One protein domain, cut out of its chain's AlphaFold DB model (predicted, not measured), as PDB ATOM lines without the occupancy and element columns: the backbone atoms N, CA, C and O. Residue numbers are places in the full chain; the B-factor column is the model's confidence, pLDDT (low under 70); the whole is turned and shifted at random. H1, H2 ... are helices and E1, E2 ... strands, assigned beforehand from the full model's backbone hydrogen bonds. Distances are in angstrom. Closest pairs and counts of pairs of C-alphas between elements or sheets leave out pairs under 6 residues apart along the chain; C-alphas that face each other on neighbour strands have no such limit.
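AT A GLANCE: This is residues 784 to 890 of the 894 residues of an uncharacterized protein of Pasteurella multocida (UniProt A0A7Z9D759). Three helices, H1, H2 and H3, form an up-and-down bundle, their centres making a triangle; H5 packs on H2, and H4 makes a corner with the end of H3. A two-stranded hairpin, E1 and E2, extends as an arm beyond the start of H1, and a small parallel pair of strands, E3 and E4, sits beside H5 and H3, its strands joined by a long loop. The printed part has 107 residues, with four named strands and five named helices in the order E1 E2 H1 H2 H3 H4 H5 E3 E4; its class is mixed, helices and strands. It is compact, with a radius of gyration of the C-alphas of 14.7 A and spans of 44 by 37 by 21 A.

IN THESE COORDINATES: E1, residues 787 to 791, begins at C-alpha 787 (190.336, 139.333, 154.186) and is 13.4 A long; E2, residues 794 to 798, is 12.5 A long. H1 holds residues 800 to 812, 19.1 A; H2 residues 814 to 827, 20.1 A; and H3, the longest helix, residues 835 to 851, 24.6 A, from C-alpha 835 at (204.892, 143.182, 158.662). H4, residues 854 to 860, and H5, residues 862 to 870, are shorter. E3 is residues 873 to 875, and E4, residues 887 to 889, ends at C-alpha 889 (215.761, 147.893, 154.740).

HOW THE PARTS SIT: E1 and E2 are antiparallel, a hairpin, with N 789 and O 796 2.8 A apart, within hydrogen-bond range. Both are apart from H2 and H3. The closest C-alphas of E1 and H1, those of Gly 787 and Tyr 801, are 7.5 A apart. H1, with residues 806 to 810 alone, touches H2, closest at the C-alphas of Phe 810 and Ala 817, 4.9 A; they form a helical hairpin, opposite ways at 36 degrees, only just a steep tilt. H2 and H3 form another, closest at the C-alphas of Leu 818 and Tyr 844, 5.7 A. H2 touches H5 at the C-alphas of Ala 826 and Leu 868, 5.5 A. H3 and H4 touch only at the corner, and only just, with 3 pairs of C-alphas within 8 A; the closest are those of Ala 848 and Ala 854, 4.7 A. E3 and E4 are parallel, with N 874 and O 887 3.4 A apart, within hydrogen-bond range. In H1, H2, H3, H4 and H5 every O i to N i+4 pair is within hydrogen-bond range.

THE WHOLE: The two C-alphas farthest apart, those of Gly 793 and Gly 852, are 47.2 A apart. The printed part has no cut; the link from E3 to E4, 11 residues, is long. The mean pLDDT of the printed part is 73.9, and residues 786 to 797, 827 to 833 and 876 to 890 are among those under 70.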
ATOM      1  N   ASP A 784     190.862 145.164 147.647       63.34
ATOM      2  CA  ASP A 784     189.835 144.118 147.583       63.34
ATOM      3  C   ASP A 784     190.309 142.746 148.093       63.34
ATOM      4  O   ASP A 784     189.490 141.893 148.418       63.34
ATOM      5  N   SER A 785     191.619 142.501 148.162       72.25
ATOM      6  CA  SER A 785     192.167 141.190 148.542       72.25
ATOM      7  C   SER A 785     192.336 140.986 150.053       72.25
ATOM      8  O   SER A 785     192.674 139.878 150.475       72.25
ATOM      9  N   VAL A 786     192.147 142.038 150.860       66.69
ATOM     10  CA  VAL A 786     192.324 141.987 152.319       66.69
ATOM     11  C   VAL A 786     191.116 141.309 152.959       66.69
ATOM     12  O   VAL A 786     190.026 141.878 153.044       66.69
ATOM     13  N   GLY A 787     191.326 140.082 153.428       54.28
ATOM     14  CA  GLY A 787     190.336 139.333 154.186       54.28
ATOM     15  C   GLY A 787     190.298 139.734 155.660       54.28
ATOM     16  O   GLY A 787     191.030 140.607 156.123       54.28
ATOM     17  N   PHE A 788     189.465 139.028 156.421       58.41
ATOM     18  CA  PHE A 788     189.416 139.123 157.878       58.41
ATOM     19  C   PHE A 788     189.357 137.723 158.498       58.41
ATOM     20  O   PHE A 788     188.670 136.827 157.994       58.41
ATOM     21  N   LEU A 789     190.064 137.552 159.612       52.28
ATOM     22  CA  LEU A 789     190.044 136.371 160.467       52.28
ATOM     23  C   LEU A 789     189.446 136.759 161.819       52.28
ATOM     24  O   LEU A 789     189.869 137.724 162.445       52.28
ATOM     25  N   TYR A 790     188.469 135.984 162.280       46.84
ATOM     26  CA  TYR A 790     187.910 136.113 163.623       46.84
ATOM     27  C   TYR A 790     188.400 134.946 164.477       46.84
ATOM     28  O   TYR A 790     188.228 133.786 164.084       46.84
ATOM     29  N   LYS A 791     189.022 135.232 165.622       45.97
ATOM     30  CA  LYS A 791     189.575 134.205 166.511       45.97
ATOM     31  C   LYS A 791     189.585 134.683 167.961       45.97
ATOM     32  O   LYS A 791     190.025 135.786 168.250       45.97
ATOM     33  N   ASP A 792     189.138 133.815 168.867       41.78
ATOM     34  CA  ASP A 792     189.173 134.009 170.326       41.78
ATOM     35  C   ASP A 792     188.548 135.335 170.821       41.78
ATOM     36  O   ASP A 792     188.933 135.851 171.865       41.78
ATOM     37  N   GLY A 793     187.573 135.873 170.077       38.03
ATOM     38  CA  GLY A 793     186.895 137.146 170.356       38.03
ATOM     39  C   GLY A 793     187.338 138.308 169.462       38.03
ATOM     40  O   GLY A 793     186.537 139.198 169.203       38.03
ATOM     41  N   VAL A 794     188.563 138.264 168.931       38.19
ATOM     42  CA  VAL A 794     189.203 139.376 168.208       38.19
ATOM     43  C   VAL A 794     189.015 139.249 166.694       38.19
ATOM     44  O   VAL A 794     189.106 138.152 166.130       38.19
ATOM     45  N   LEU A 795     188.799 140.386 166.024       45.09
ATOM     46  CA  LEU A 795     188.774 140.505 164.565       45.09
ATOM     47  C   LEU A 795     190.112 141.067 164.055       45.09
ATOM     48  O   LEU A 795     190.489 142.188 164.386       45.09
ATOM     49  N   SER A 796     190.826 140.311 163.220       55.28
ATOM     50  CA  SER A 796     192.097 140.723 162.609       55.28
ATOM     51  C   SER A 796     192.029 140.728 161.079       55.28
ATOM     52  O   SER A 796     191.281 139.962 160.469       55.28
ATOM     53  N   ARG A 797     192.816 141.599 160.436       62.19
ATOM     54  CA  ARG A 797     192.960 141.637 158.970       62.19
ATOM     55  C   ARG A 797     193.797 140.440 158.496       62.19
ATOM     56  O   ARG A 797     194.774 140.072 159.143       62.19
ATOM     57  N   ASP A 798     193.431 139.851 157.362       71.31
ATOM     58  CA  ASP A 798     194.124 138.724 156.727       71.31
ATOM     59  C   ASP A 798     194.644 139.129 155.347       71.31
ATOM     60  O   ASP A 798     193.905 139.189 154.362       71.31
ATOM     61  N   TYR A 799     195.947 139.387 155.278       76.94
ATOM     62  CA  TYR A 799     196.641 139.780 154.055       76.94
ATOM     63  C   TYR A 799     197.139 138.584 153.221       76.94
ATOM     64  O   TYR A 799     197.890 138.787 152.270       76.94
ATOM     65  N   SER A 800     196.764 137.336 153.536       78.81
ATOM     66  CA  SER A 800     197.301 136.141 152.853       78.81
ATOM     67  C   SER A 800     197.079 136.166 151.334       78.81
ATOM     68  O   SER A 800     197.981 135.826 150.566       78.81
ATOM     69  N   TYR A 801     195.899 136.609 150.887       78.25
ATOM     70  CA  TYR A 801     195.580 136.727 149.460       78.25
ATOM     71  C   TYR A 801     196.195 137.990 148.829       78.25
ATOM     72  O   TYR A 801     196.662 137.949 147.692       78.25
ATOM     73  N   THR A 802     196.330 139.075 149.595       83.88
ATOM     74  CA  THR A 802     197.089 140.281 149.214       83.88
ATOM     75  C   THR A 802     198.552 139.959 148.913       83.88
ATOM     76  O   THR A 802     199.076 140.326 147.862       83.88
ATOM     77  N   VAL A 803     199.200 139.200 149.801       87.81
ATOM     78  CA  VAL A 803     200.572 138.701 149.644       87.81
ATOM     79  C   VAL A 803     200.697 137.818 148.400       87.81
ATOM     80  O   VAL A 803     201.676 137.956 147.664       87.81
ATOM     81  N   GLN A 804     199.718 136.951 148.115       86.88
ATOM     82  CA  GLN A 804     199.694 136.169 146.875       86.88
ATOM     83  C   GLN A 804     199.655 137.087 145.641       86.88
ATOM     84  O   GLN A 804     200.546 136.999 144.796       86.88
ATOM     85  N   LEU A 805     198.692 138.007 145.572       89.56
ATOM     86  CA  LEU A 805     198.461 138.868 144.409       89.56
ATOM     87  C   LEU A 805     199.640 139.817 144.116       89.56
ATOM     88  O   LEU A 805     199.959 140.089 142.954       89.56
ATOM     89  N   PHE A 806     200.342 140.283 145.156       96.44
ATOM     90  CA  PHE A 806     201.600 141.017 144.995       96.44
ATOM     91  C   PHE A 806     202.720 140.137 144.423       96.44
ATOM     92  O   PHE A 806     203.482 140.619 143.590       96.44
ATOM     93  N   ASN A 807     202.854 138.872 144.843       94.31
ATOM     94  CA  ASN A 807     203.894 137.977 144.307       94.31
ATOM     95  C   ASN A 807     203.573 137.494 142.880       94.31
ATOM     96  O   ASN A 807     204.497 137.287 142.097       94.31
ATOM     97  N   GLU A 808     202.294 137.359 142.524       94.31
ATOM     98  CA  GLU A 808     201.852 137.111 141.144       94.31
ATOM     99  C   GLU A 808     202.210 138.298 140.243       94.31
ATOM    100  O   GLU A 808     202.905 138.122 139.245       94.31
ATOM    101  N   THR A 809     201.862 139.522 140.652       95.06
ATOM    102  CA  THR A 809     202.227 140.741 139.903       95.06
ATOM    103  C   THR A 809     203.749 140.909 139.802       95.06
ATOM    104  O   THR A 809     204.256 141.317 138.762       95.06
ATOM    105  N   PHE A 810     204.503 140.537 140.844       96.25
ATOM    106  CA  PHE A 810     205.970 140.570 140.835       96.25
ATOM    107  C   PHE A 810     206.590 139.557 139.860       96.25
ATOM    108  O   PHE A 810     207.654 139.817 139.303       96.25
ATOM    109  N   ALA A 811     205.929 138.421 139.620       95.19
ATOM    110  CA  ALA A 811     206.356 137.452 138.612       95.19
ATOM    111  C   ALA A 811     206.078 137.922 137.169       95.19
ATOM    112  O   ALA A 811     206.748 137.454 136.248       95.19
ATOM    113  N   GLU A 812     205.125 138.840 136.967       94.88
ATOM    114  CA  GLU A 812     204.837 139.471 135.669       94.88
ATOM    115  C   GLU A 812     205.705 140.716 135.407       94.88
ATOM    116  O   GLU A 812     206.263 140.861 134.319       94.88
ATOM    117  N   SER A 813     205.835 141.612 136.393       95.19
ATOM    118  CA  SER A 813     206.694 142.803 136.341       95.19
ATOM    119  C   SER A 813     207.208 143.181 137.742       95.19
ATOM    120  O   SER A 813     206.466 143.774 138.535       95.19
ATOM    121  N   PRO A 814     208.495 142.914 138.051       95.06
ATOM    122  CA  PRO A 814     209.120 143.316 139.311       95.06
ATOM    123  C   PRO A 814     209.048 144.824 139.594       95.06
ATOM    124  O   PRO A 814     208.849 145.223 140.739       95.06
ATOM    125  N   SER A 815     209.163 145.664 138.555       93.00
ATOM    126  CA  SER A 815     209.114 147.130 138.683       93.00
ATOM    127  C   SER A 815     207.710 147.639 139.027       93.00
ATOM    128  O   SER A 815     207.548 148.453 139.941       93.00
ATOM    129  N   ASN A 816     206.673 147.099 138.369       93.44
ATOM    130  CA  ASN A 816     205.289 147.443 138.700       93.44
ATOM    131  C   ASN A 816     204.972 146.981 140.124       93.44
ATOM    132  O   ASN A 816     204.520 147.781 140.925       93.44
ATOM    133  N   ALA A 817     205.280 145.733 140.484       95.62
ATOM    134  CA  ALA A 817     204.966 145.214 141.814       95.62
ATOM    135  C   ALA A 817     205.725 145.917 142.956       95.62
ATOM    136  O   ALA A 817     205.163 146.071 144.039       95.62
ATOM    137  N   LEU A 818     206.962 146.382 142.733       95.44
ATOM    138  CA  LEU A 818     207.666 147.253 143.681       95.44
ATOM    139  C   LEU A 818     206.951 148.603 143.840       95.44
ATOM    140  O   LEU A 818     206.792 149.082 144.963       95.44
ATOM    141  N   THR A 819     206.495 149.197 142.736       94.44
ATOM    142  CA  THR A 819     205.765 150.474 142.723       94.44
ATOM    143  C   THR A 819     204.402 150.343 143.404       94.44
ATOM    144  O   THR A 819     204.148 151.049 144.378       94.44
ATOM    145  N   ASP A 820     203.587 149.373 142.975       94.56
ATOM    146  CA  ASP A 820     202.294 149.014 143.560       94.56
ATOM    147  C   ASP A 820     202.404 148.839 145.084       94.56
ATOM    148  O   ASP A 820     201.622 149.407 145.843       94.56
ATOM    149  N   LEU A 821     203.389 148.057 145.544       94.38
ATOM    150  CA  LEU A 821     203.560 147.741 146.959       94.38
ATOM    151  C   LEU A 821     204.036 148.951 147.771       94.38
ATOM    152  O   LEU A 821     203.562 149.163 148.886       94.38
ATOM    153  N   SER A 822     204.941 149.757 147.214       90.12
ATOM    154  CA  SER A 822     205.447 150.973 147.862       90.12
ATOM    155  C   SER A 822     204.347 152.015 148.049       90.12
ATOM    156  O   SER A 822     204.231 152.603 149.122       90.12
ATOM    157  N   GLU A 823     203.510 152.213 147.028       86.06
ATOM    158  CA  GLU A 823     202.349 153.100 147.093       86.06
ATOM    159  C   GLU A 823     201.304 152.569 148.076       86.06
ATOM    160  O   GLU A 823     200.891 153.291 148.980       86.06
ATOM    161  N   TYR A 824     200.932 151.289 147.974       84.62
ATOM    162  CA  TYR A 824     199.968 150.665 148.882       84.62
ATOM    163  C   TYR A 824     200.392 150.793 150.354       84.62
ATOM    164  O   TYR A 824     199.576 151.149 151.200       84.62
ATOM    165  N   ILE A 825     201.677 150.575 150.659       81.50
ATOM    166  CA  ILE A 825     202.230 150.747 152.009       81.50
ATOM    167  C   ILE A 825     202.253 152.225 152.435       81.50
ATOM    168  O   ILE A 825     202.008 152.511 153.607       81.50
ATOM    169  N   ALA A 826     202.489 153.171 151.520       72.56
ATOM    170  CA  ALA A 826     202.430 154.602 151.828       72.56
ATOM    171  C   ALA A 826     201.018 155.057 152.258       72.56
ATOM    172  O   ALA A 826     200.909 155.903 153.148       72.56
ATOM    173  N   PHE A 827     199.956 154.459 151.704       66.25
ATOM    174  CA  PHE A 827     198.562 154.745 152.078       66.25
ATOM    175  C   PHE A 827     198.079 154.056 153.369       66.25
ATOM    176  O   PHE A 827     197.027 154.423 153.890       66.25
ATOM    177  N   LEU A 828     198.818 153.094 153.939       66.38
ATOM    178  CA  LEU A 828     198.449 152.508 155.236       66.38
ATOM    179  C   LEU A 828     198.639 153.533 156.362       66.38
ATOM    180  O   LEU A 828     199.709 154.138 156.454       66.38
ATOM    181  N   LYS A 829     197.649 153.675 157.262       61.88
ATOM    182  CA  LYS A 829     197.725 154.555 158.451       61.88
ATOM    183  C   LYS A 829     199.044 154.329 159.197       61.88
ATOM    184  O   LYS A 829     199.891 155.223 159.273       61.88
ATOM    185  N   ASN A 830     199.268 153.078 159.591       64.69
ATOM    186  CA  ASN A 830     200.481 152.585 160.225       64.69
ATOM    187  C   ASN A 830     201.021 151.352 159.460       64.69
ATOM    188  O   ASN A 830     200.514 150.242 159.633       64.69
ATOM    189  N   PRO A 831     202.084 151.501 158.645       64.44
ATOM    190  CA  PRO A 831     202.700 150.391 157.908       64.44
ATOM    191  C   PRO A 831     203.156 149.194 158.753       64.44
ATOM    192  O   PRO A 831     203.340 148.104 158.215       64.44
ATOM    193  N   ARG A 832     203.366 149.373 160.064       65.50
ATOM    194  CA  ARG A 832     203.899 148.327 160.953       65.50
ATOM    195  C   ARG A 832     202.864 147.255 161.309       65.50
ATOM    196  O   ARG A 832     203.255 146.192 161.773       65.50
ATOM    197  N   GLU A 833     201.578 147.510 161.058       63.09
ATOM    198  CA  GLU A 833     200.500 146.513 161.171       63.09
ATOM    199  C   GLU A 833     200.587 145.402 160.115       63.09
ATOM    200  O   GLU A 833     200.049 144.321 160.336       63.09
ATOM    201  N   TRP A 834     201.270 145.640 158.988       77.00
ATOM    202  CA  TRP A 834     201.444 144.650 157.923       77.00
ATOM    203  C   TRP A 834     202.925 144.323 157.701       77.00
ATOM    204  O   TRP A 834     203.558 144.716 156.717       77.00
ATOM    205  N   TYR A 835     203.487 143.583 158.656       75.88
ATOM    206  CA  TYR A 835     204.892 143.182 158.662       75.88
ATOM    207  C   TYR A 835     205.291 142.375 157.413       75.88
ATOM    208  O   TYR A 835     206.371 142.583 156.858       75.88
ATOM    209  N   GLU A 836     204.404 141.517 156.900       81.50
ATOM    210  CA  GLU A 836     204.629 140.752 155.671       81.50
ATOM    211  C   GLU A 836     204.798 141.667 154.450       81.50
ATOM    212  O   GLU A 836     205.623 141.381 153.582       81.50
ATOM    213  N   GLY A 837     204.073 142.789 154.393       82.44
ATOM    214  CA  GLY A 837     204.216 143.792 153.336       82.44
ATOM    215  C   GLY A 837     205.587 144.459 153.345       82.44
ATOM    216  O   GLY A 837     206.208 144.605 152.295       82.44
ATOM    217  N   LEU A 838     206.105 144.790 154.530       83.19
ATOM    218  CA  LEU A 838     207.450 145.351 154.694       83.19
ATOM    219  C   LEU A 838     208.546 144.340 154.300       83.19
ATOM    220  O   LEU A 838     209.537 144.719 153.672       83.19
ATOM    221  N   LEU A 839     208.347 143.047 154.585       81.88
ATOM    222  CA  LEU A 839     209.239 141.976 154.118       81.88
ATOM    223  C   LEU A 839     209.199 141.797 152.591       81.88
ATOM    224  O   LEU A 839     210.251 141.619 151.968       81.88
ATOM    225  N   LEU A 840     208.014 141.867 151.968       88.88
ATOM    226  CA  LEU A 840     207.892 141.876 150.506       88.88
ATOM    227  C   LEU A 840     208.581 143.103 149.896       88.88
ATOM    228  O   LEU A 840     209.297 142.958 148.910       88.88
ATOM    229  N   LEU A 841     208.428 144.281 150.505       91.12
ATOM    230  CA  LEU A 841     209.019 145.531 150.029       91.12
ATOM    231  C   LEU A 841     210.553 145.455 150.006       91.12
ATOM    232  O   LEU A 841     211.163 145.782 148.988       91.12
ATOM    233  N   ASN A 842     211.168 144.936 151.076       87.25
ATOM    234  CA  ASN A 842     212.608 144.665 151.110       87.25
ATOM    235  C   ASN A 842     213.028 143.691 149.996       87.25
ATOM    236  O   ASN A 842     213.903 144.001 149.191       87.25
ATOM    237  N   LYS A 843     212.356 142.535 149.901       90.56
ATOM    238  CA  LYS A 843     212.627 141.494 148.893       90.56
ATOM    239  C   LYS A 843     212.527 142.030 147.458       90.56
ATOM    240  O   LYS A 843     213.329 141.652 146.606       90.56
ATOM    241  N   TYR A 844     211.544 142.879 147.165       94.44
ATOM    242  CA  TYR A 844     211.338 143.438 145.826       94.44
ATOM    243  C   TYR A 844     212.406 144.490 145.498       94.44
ATOM    244  O   TYR A 844     212.918 144.515 144.379       94.44
ATOM    245  N   PHE A 845     212.815 145.296 146.482       91.94
ATOM    246  CA  PHE A 845     213.890 146.274 146.326       91.94
ATOM    247  C   PHE A 845     215.282 145.627 146.181       91.94
ATOM    248  O   PHE A 845     216.076 146.068 145.351       91.94
ATOM    249  N   GLU A 846     215.571 144.530 146.892       89.12
ATOM    250  CA  GLU A 846     216.794 143.730 146.687       89.12
ATOM    251  C   GLU A 846     216.906 143.200 145.247       89.12
ATOM    252  O   GLU A 846     217.988 143.204 144.652       89.12
ATOM    253  N   VAL A 847     215.786 142.769 144.655       92.06
ATOM    254  CA  VAL A 847     215.750 142.364 143.243       92.06
ATOM    255  C   VAL A 847     215.942 143.570 142.323       92.06
ATOM    256  O   VAL A 847     216.735 143.474 141.391       92.06
ATOM    257  N   ALA A 848     215.332 144.722 142.619       92.56
ATOM    258  CA  ALA A 848     215.539 145.954 141.852       92.56
ATOM    259  C   ALA A 848     217.004 146.421 141.830       92.56
ATOM    260  O   ALA A 848     217.494 146.862 140.788       92.56
ATOM    261  N   GLN A 849     217.732 146.283 142.945       90.62
ATOM    262  CA  GLN A 849     219.176 146.545 142.998       90.62
ATOM    263  C   GLN A 849     219.958 145.546 142.135       90.62
ATOM    264  O   GLN A 849     220.833 145.930 141.360       90.62
ATOM    265  N   LYS A 850     219.631 144.255 142.247       91.06
ATOM    266  CA  LYS A 850     220.316 143.162 141.543       91.06
ATOM    267  C   LYS A 850     220.085 143.169 140.027       91.06
ATOM    268  O   LYS A 850     220.976 142.773 139.278       91.06
ATOM    269  N   GLU A 851     218.900 143.578 139.585       93.38
ATOM    270  CA  GLU A 851     218.508 143.664 138.173       93.38
ATOM    271  C   GLU A 851     218.772 145.057 137.572       93.38
ATOM    272  O   GLU A 851     218.698 145.224 136.357       93.38
ATOM    273  N   GLY A 852     219.177 146.026 138.400       92.38
ATOM    274  CA  GLY A 852     219.730 147.312 137.973       92.38
ATOM    275  C   GLY A 852     218.716 148.435 137.745       92.38
ATOM    276  O   GLY A 852     219.109 149.473 137.226       92.38
ATOM    277  N   PHE A 853     217.448 148.262 138.137       93.06
ATOM    278  CA  PHE A 853     216.386 149.267 137.952       93.06
ATOM    279  C   PHE A 853     216.056 150.090 139.214       93.06
ATOM    280  O   PHE A 853     215.196 150.968 139.167       93.06
ATOM    281  N   ALA A 854     216.734 149.844 140.344       89.75
ATOM    282  CA  ALA A 854     216.472 150.543 141.608       89.75
ATOM    283  C   ALA A 854     216.621 152.075 141.527       89.75
ATOM    284  O   ALA A 854     215.806 152.781 142.119       89.75
ATOM    285  N   GLU A 855     217.608 152.601 140.794       89.62
ATOM    286  CA  GLU A 855     217.826 154.056 140.711       89.62
ATOM    287  C   GLU A 855     216.788 154.756 139.830       89.62
ATOM    288  O   GLU A 855     216.260 155.795 140.225       89.62
ATOM    289  N   ASP A 856     216.417 154.155 138.697       89.25
ATOM    290  CA  ASP A 856     215.341 154.659 137.833       89.25
ATOM    291  C   ASP A 856     213.985 154.631 138.569       89.25
ATOM    292  O   ASP A 856     213.170 155.557 138.470       89.25
ATOM    293  N   TRP A 857     213.763 153.596 139.388       91.44
ATOM    294  CA  TRP A 857     212.600 153.501 140.266       91.44
ATOM    295  C   TRP A 857     212.613 154.561 141.382       91.44
ATOM    296  O   TRP A 857     211.597 155.226 141.591       91.44
ATOM    297  N   LYS A 858     213.749 154.788 142.062       89.31
ATOM    298  CA  LYS A 858     213.882 155.870 143.060       89.31
ATOM    299  C   LYS A 858     213.608 157.239 142.430       89.31
ATOM    300  O   LYS A 858     212.847 158.026 142.988       89.31
ATOM    301  N   ALA A 859     214.212 157.510 141.270       86.12
ATOM    302  CA  ALA A 859     214.117 158.790 140.573       86.12
ATOM    303  C   ALA A 859     212.678 159.120 140.148       86.12
ATOM    304  O   ALA A 859     212.247 160.264 140.272       86.12
ATOM    305  N   SER A 860     211.909 158.119 139.707       82.75
ATOM    306  CA  SER A 860     210.491 158.297 139.381       82.75
ATOM    307  C   SER A 860     209.575 158.335 140.616       82.75
ATOM    308  O   SER A 860     208.473 158.879 140.538       82.75
ATOM    309  N   SER A 861     209.981 157.783 141.765       82.69
ATOM    310  CA  SER A 861     209.113 157.565 142.945       82.69
ATOM    311  C   SER A 861     209.308 158.574 144.089       82.69
ATOM    312  O   SER A 861     208.919 158.302 145.224       82.69
ATOM    313  N   GLY A 862     209.883 159.750 143.818       79.06
ATOM    314  CA  GLY A 862     210.281 160.732 144.840       79.06
ATOM    315  C   GLY A 862     209.198 161.148 145.855       79.06
ATOM    316  O   GLY A 862     209.499 161.242 147.043       79.06
ATOM    317  N   SER A 863     207.941 161.346 145.436       70.38
ATOM    318  CA  SER A 863     206.832 161.676 146.353       70.38
ATOM    319  C   SER A 863     206.492 160.514 147.294       70.38
ATOM    320  O   SER A 863     206.434 160.696 148.510       70.38
ATOM    321  N   ILE A 864     206.374 159.301 146.750       73.81
ATOM    322  CA  ILE A 864     206.116 158.053 147.489       73.81
ATOM    323  C   ILE A 864     207.244 157.788 148.498       73.81
ATOM    324  O   ILE A 864     206.980 157.485 149.661       73.81
ATOM    325  N   LEU A 865     208.504 157.977 148.088       78.12
ATOM    326  CA  LEU A 865     209.662 157.896 148.983       78.12
ATOM    327  C   LEU A 865     209.588 158.927 150.120       78.12
ATOM    328  O   LEU A 865     209.947 158.603 151.250       78.12
ATOM    329  N   GLY A 866     209.070 160.132 149.859       71.00
ATOM    330  CA  GLY A 866     208.791 161.140 150.884       71.00
ATOM    331  C   GLY A 866     207.782 160.664 151.936       71.00
ATOM    332  O   GLY A 866     208.056 160.760 153.134       71.00
ATOM    333  N   TYR A 867     206.646 160.095 151.515       69.06
ATOM    334  CA  TYR A 867     205.641 159.532 152.430       69.06
ATOM    335  C   TYR A 867     206.177 158.337 153.236       69.06
ATOM    336  O   TYR A 867     205.982 158.269 154.453       69.06
ATOM    337  N   LEU A 868     206.901 157.417 152.592       72.00
ATOM    338  CA  LEU A 868     207.522 156.266 153.262       72.00
ATOM    339  C   LEU A 868     208.592 156.710 154.274       72.00
ATOM    340  O   LEU A 868     208.618 156.204 155.399       72.00
ATOM    341  N   HIS A 869     209.396 157.725 153.937       76.62
ATOM    342  CA  HIS A 869     210.373 158.320 154.849       76.62
ATOM    343  C   HIS A 869     209.705 158.994 156.059       76.62
ATOM    344  O   HIS A 869     210.158 158.786 157.186       76.62
ATOM    345  N   LYS A 870     208.594 159.734 155.879       67.25
ATOM    346  CA  LYS A 870     207.784 160.258 157.005       67.25
ATOM    347  C   LYS A 870     207.318 159.135 157.943       67.25
ATOM    348  O   LYS A 870     207.337 159.308 159.158       67.25
ATOM    349  N   LYS A 871     206.957 157.971 157.392       65.94
ATOM    350  CA  LYS A 871     206.550 156.760 158.136       65.94
ATOM    351  C   LYS A 871     207.739 155.927 158.665       65.94
ATOM    352  O   LYS A 871     207.543 154.866 159.259       65.94
ATOM    353  N   GLY A 872     208.974 156.418 158.515       71.31
ATOM    354  CA  GLY A 872     210.195 155.827 159.074       71.31
ATOM    355  C   GLY A 872     210.761 154.631 158.299       71.31
ATOM    356  O   GLY A 872     211.555 153.877 158.867       71.31
ATOM    357  N   ILE A 873     210.350 154.455 157.038       75.19
ATOM    358  CA  ILE A 873     210.830 153.425 156.105       75.19
ATOM    359  C   ILE A 873     211.871 154.069 155.184       75.19
ATOM    360  O   ILE A 873     211.567 155.042 154.494       75.19
ATOM    361  N   VAL A 874     213.099 153.541 155.167       78.75
ATOM    362  CA  VAL A 874     214.208 154.124 154.389       78.75
ATOM    363  C   VAL A 874     214.923 153.061 153.554       78.75
ATOM    364  O   VAL A 874     215.342 152.019 154.061       78.75
ATOM    365  N   PHE A 875     215.095 153.365 152.268       76.44
ATOM    366  CA  PHE A 875     215.798 152.541 151.287       76.44
ATOM    367  C   PHE A 875     217.275 152.954 151.235       76.44
ATOM    368  O   PHE A 875     217.585 154.085 150.862       76.44
ATOM    369  N   THR A 876     218.193 152.056 151.605       67.81
ATOM    370  CA  THR A 876     219.636 152.362 151.697       67.81
ATOM    371  C   THR A 876     220.493 151.428 150.847       67.81
ATOM    372  O   THR A 876     220.161 150.260 150.674       67.81
ATOM    373  N   GLU A 877     221.626 151.928 150.352       55.06
ATOM    374  CA  GLU A 877     222.658 151.120 149.671       55.06
ATOM    375  C   GLU A 877     223.690 150.520 150.636       55.06
ATOM    376  O   GLU A 877     224.459 149.634 150.269       55.06
ATOM    377  N   SER A 878     223.761 151.021 151.870       41.78
ATOM    378  CA  SER A 878     224.677 150.551 152.911       41.78
ATOM    379  C   SER A 878     224.176 150.984 154.286       41.78
ATOM    380  O   SER A 878     223.692 152.103 154.452       41.78
ATOM    381  N   VAL A 879     224.313 150.107 155.281       30.59
ATOM    382  CA  VAL A 879     223.826 150.360 156.642       30.59
ATOM    383  C   VAL A 879     224.755 151.330 157.376       30.59
ATOM    384  O   VAL A 879     225.931 151.032 157.587       30.59
ATOM    385  N   VAL A 880     224.209 152.454 157.843       30.16
ATOM    386  CA  VAL A 880     224.856 153.332 158.831       30.16
ATOM    387  C   VAL A 880     224.172 153.112 160.181       30.16
ATOM    388  O   VAL A 880     223.016 153.481 160.371       30.16
ATOM    389  N   LEU A 881     224.875 152.466 161.114       35.81
ATOM    390  CA  LEU A 881     224.341 152.086 162.426       35.81
ATOM    391  C   LEU A 881     224.428 153.227 163.456       35.81
ATOM    392  O   LEU A 881     225.250 153.159 164.367       35.81
ATOM    393  N   GLU A 882     223.542 154.226 163.379       31.59
ATOM    394  CA  GLU A 882     223.268 155.115 164.523       31.59
ATOM    395  C   GLU A 882     221.761 155.365 164.764       31.59
ATOM    396  O   GLU A 882     221.018 155.793 163.886       31.59
ATOM    397  N   SER A 883     221.337 155.175 166.022       33.94
ATOM    398  CA  SER A 883     220.069 155.629 166.640       33.94
ATOM    399  C   SER A 883     218.716 154.981 166.243       33.94
ATOM    400  O   SER A 883     217.890 155.562 165.551       33.94
ATOM    401  N   ASN A 884     218.424 153.812 166.832       40.38
ATOM    402  CA  ASN A 884     217.199 153.406 167.571       40.38
ATOM    403  C   ASN A 884     215.764 153.933 167.235       40.38
ATOM    404  O   ASN A 884     214.878 153.768 168.076       40.38
ATOM    405  N   LYS A 885     215.457 154.525 166.071       41.44
ATOM    406  CA  LYS A 885     214.069 154.891 165.676       41.44
ATOM    407  C   LYS A 885     213.671 154.576 164.224       41.44
ATOM    408  O   LYS A 885     212.475 154.571 163.934       41.44
ATOM    409  N   VAL A 886     214.626 154.306 163.334       41.03
ATOM    410  CA  VAL A 886     214.395 154.112 161.887       41.03
ATOM    411  C   VAL A 886     214.353 152.623 161.528       41.03
ATOM    412  O   VAL A 886     215.148 151.846 162.056       41.03
ATOM    413  N   MET A 887     213.464 152.224 160.608       47.59
ATOM    414  CA  MET A 887     213.478 150.879 160.025       47.59
ATOM    415  C   MET A 887     214.270 150.910 158.709       47.59
ATOM    416  O   MET A 887     213.794 151.407 157.689       47.59
ATOM    417  N   ILE A 888     215.509 150.417 158.761       52.81
ATOM    418  CA  ILE A 888     216.417 150.351 157.608       52.81
ATOM    419  C   ILE A 888     216.184 149.024 156.883       52.81
ATOM    420  O   ILE A 888     216.328 147.964 157.492       52.81
ATOM    421  N   LEU A 889     215.858 149.081 155.591       45.97
ATOM    422  CA  LEU A 889     215.761 147.893 154.740       45.97
ATOM    423  C   LEU A 889     217.168 147.486 154.266       45.97
ATOM    424  O   LEU A 889     217.861 148.281 153.623       45.97
ATOM    425  N   SER A 890     217.616 146.281 154.639       45.88
ATOM    426  CA  SER A 890     218.940 145.744 154.298       45.88
ATOM    427  C   SER A 890     218.983 144.209 154.301       45.88
ATOM    428  O   SER A 890     218.213 143.534 154.987       45.88
TER     429      SER A 890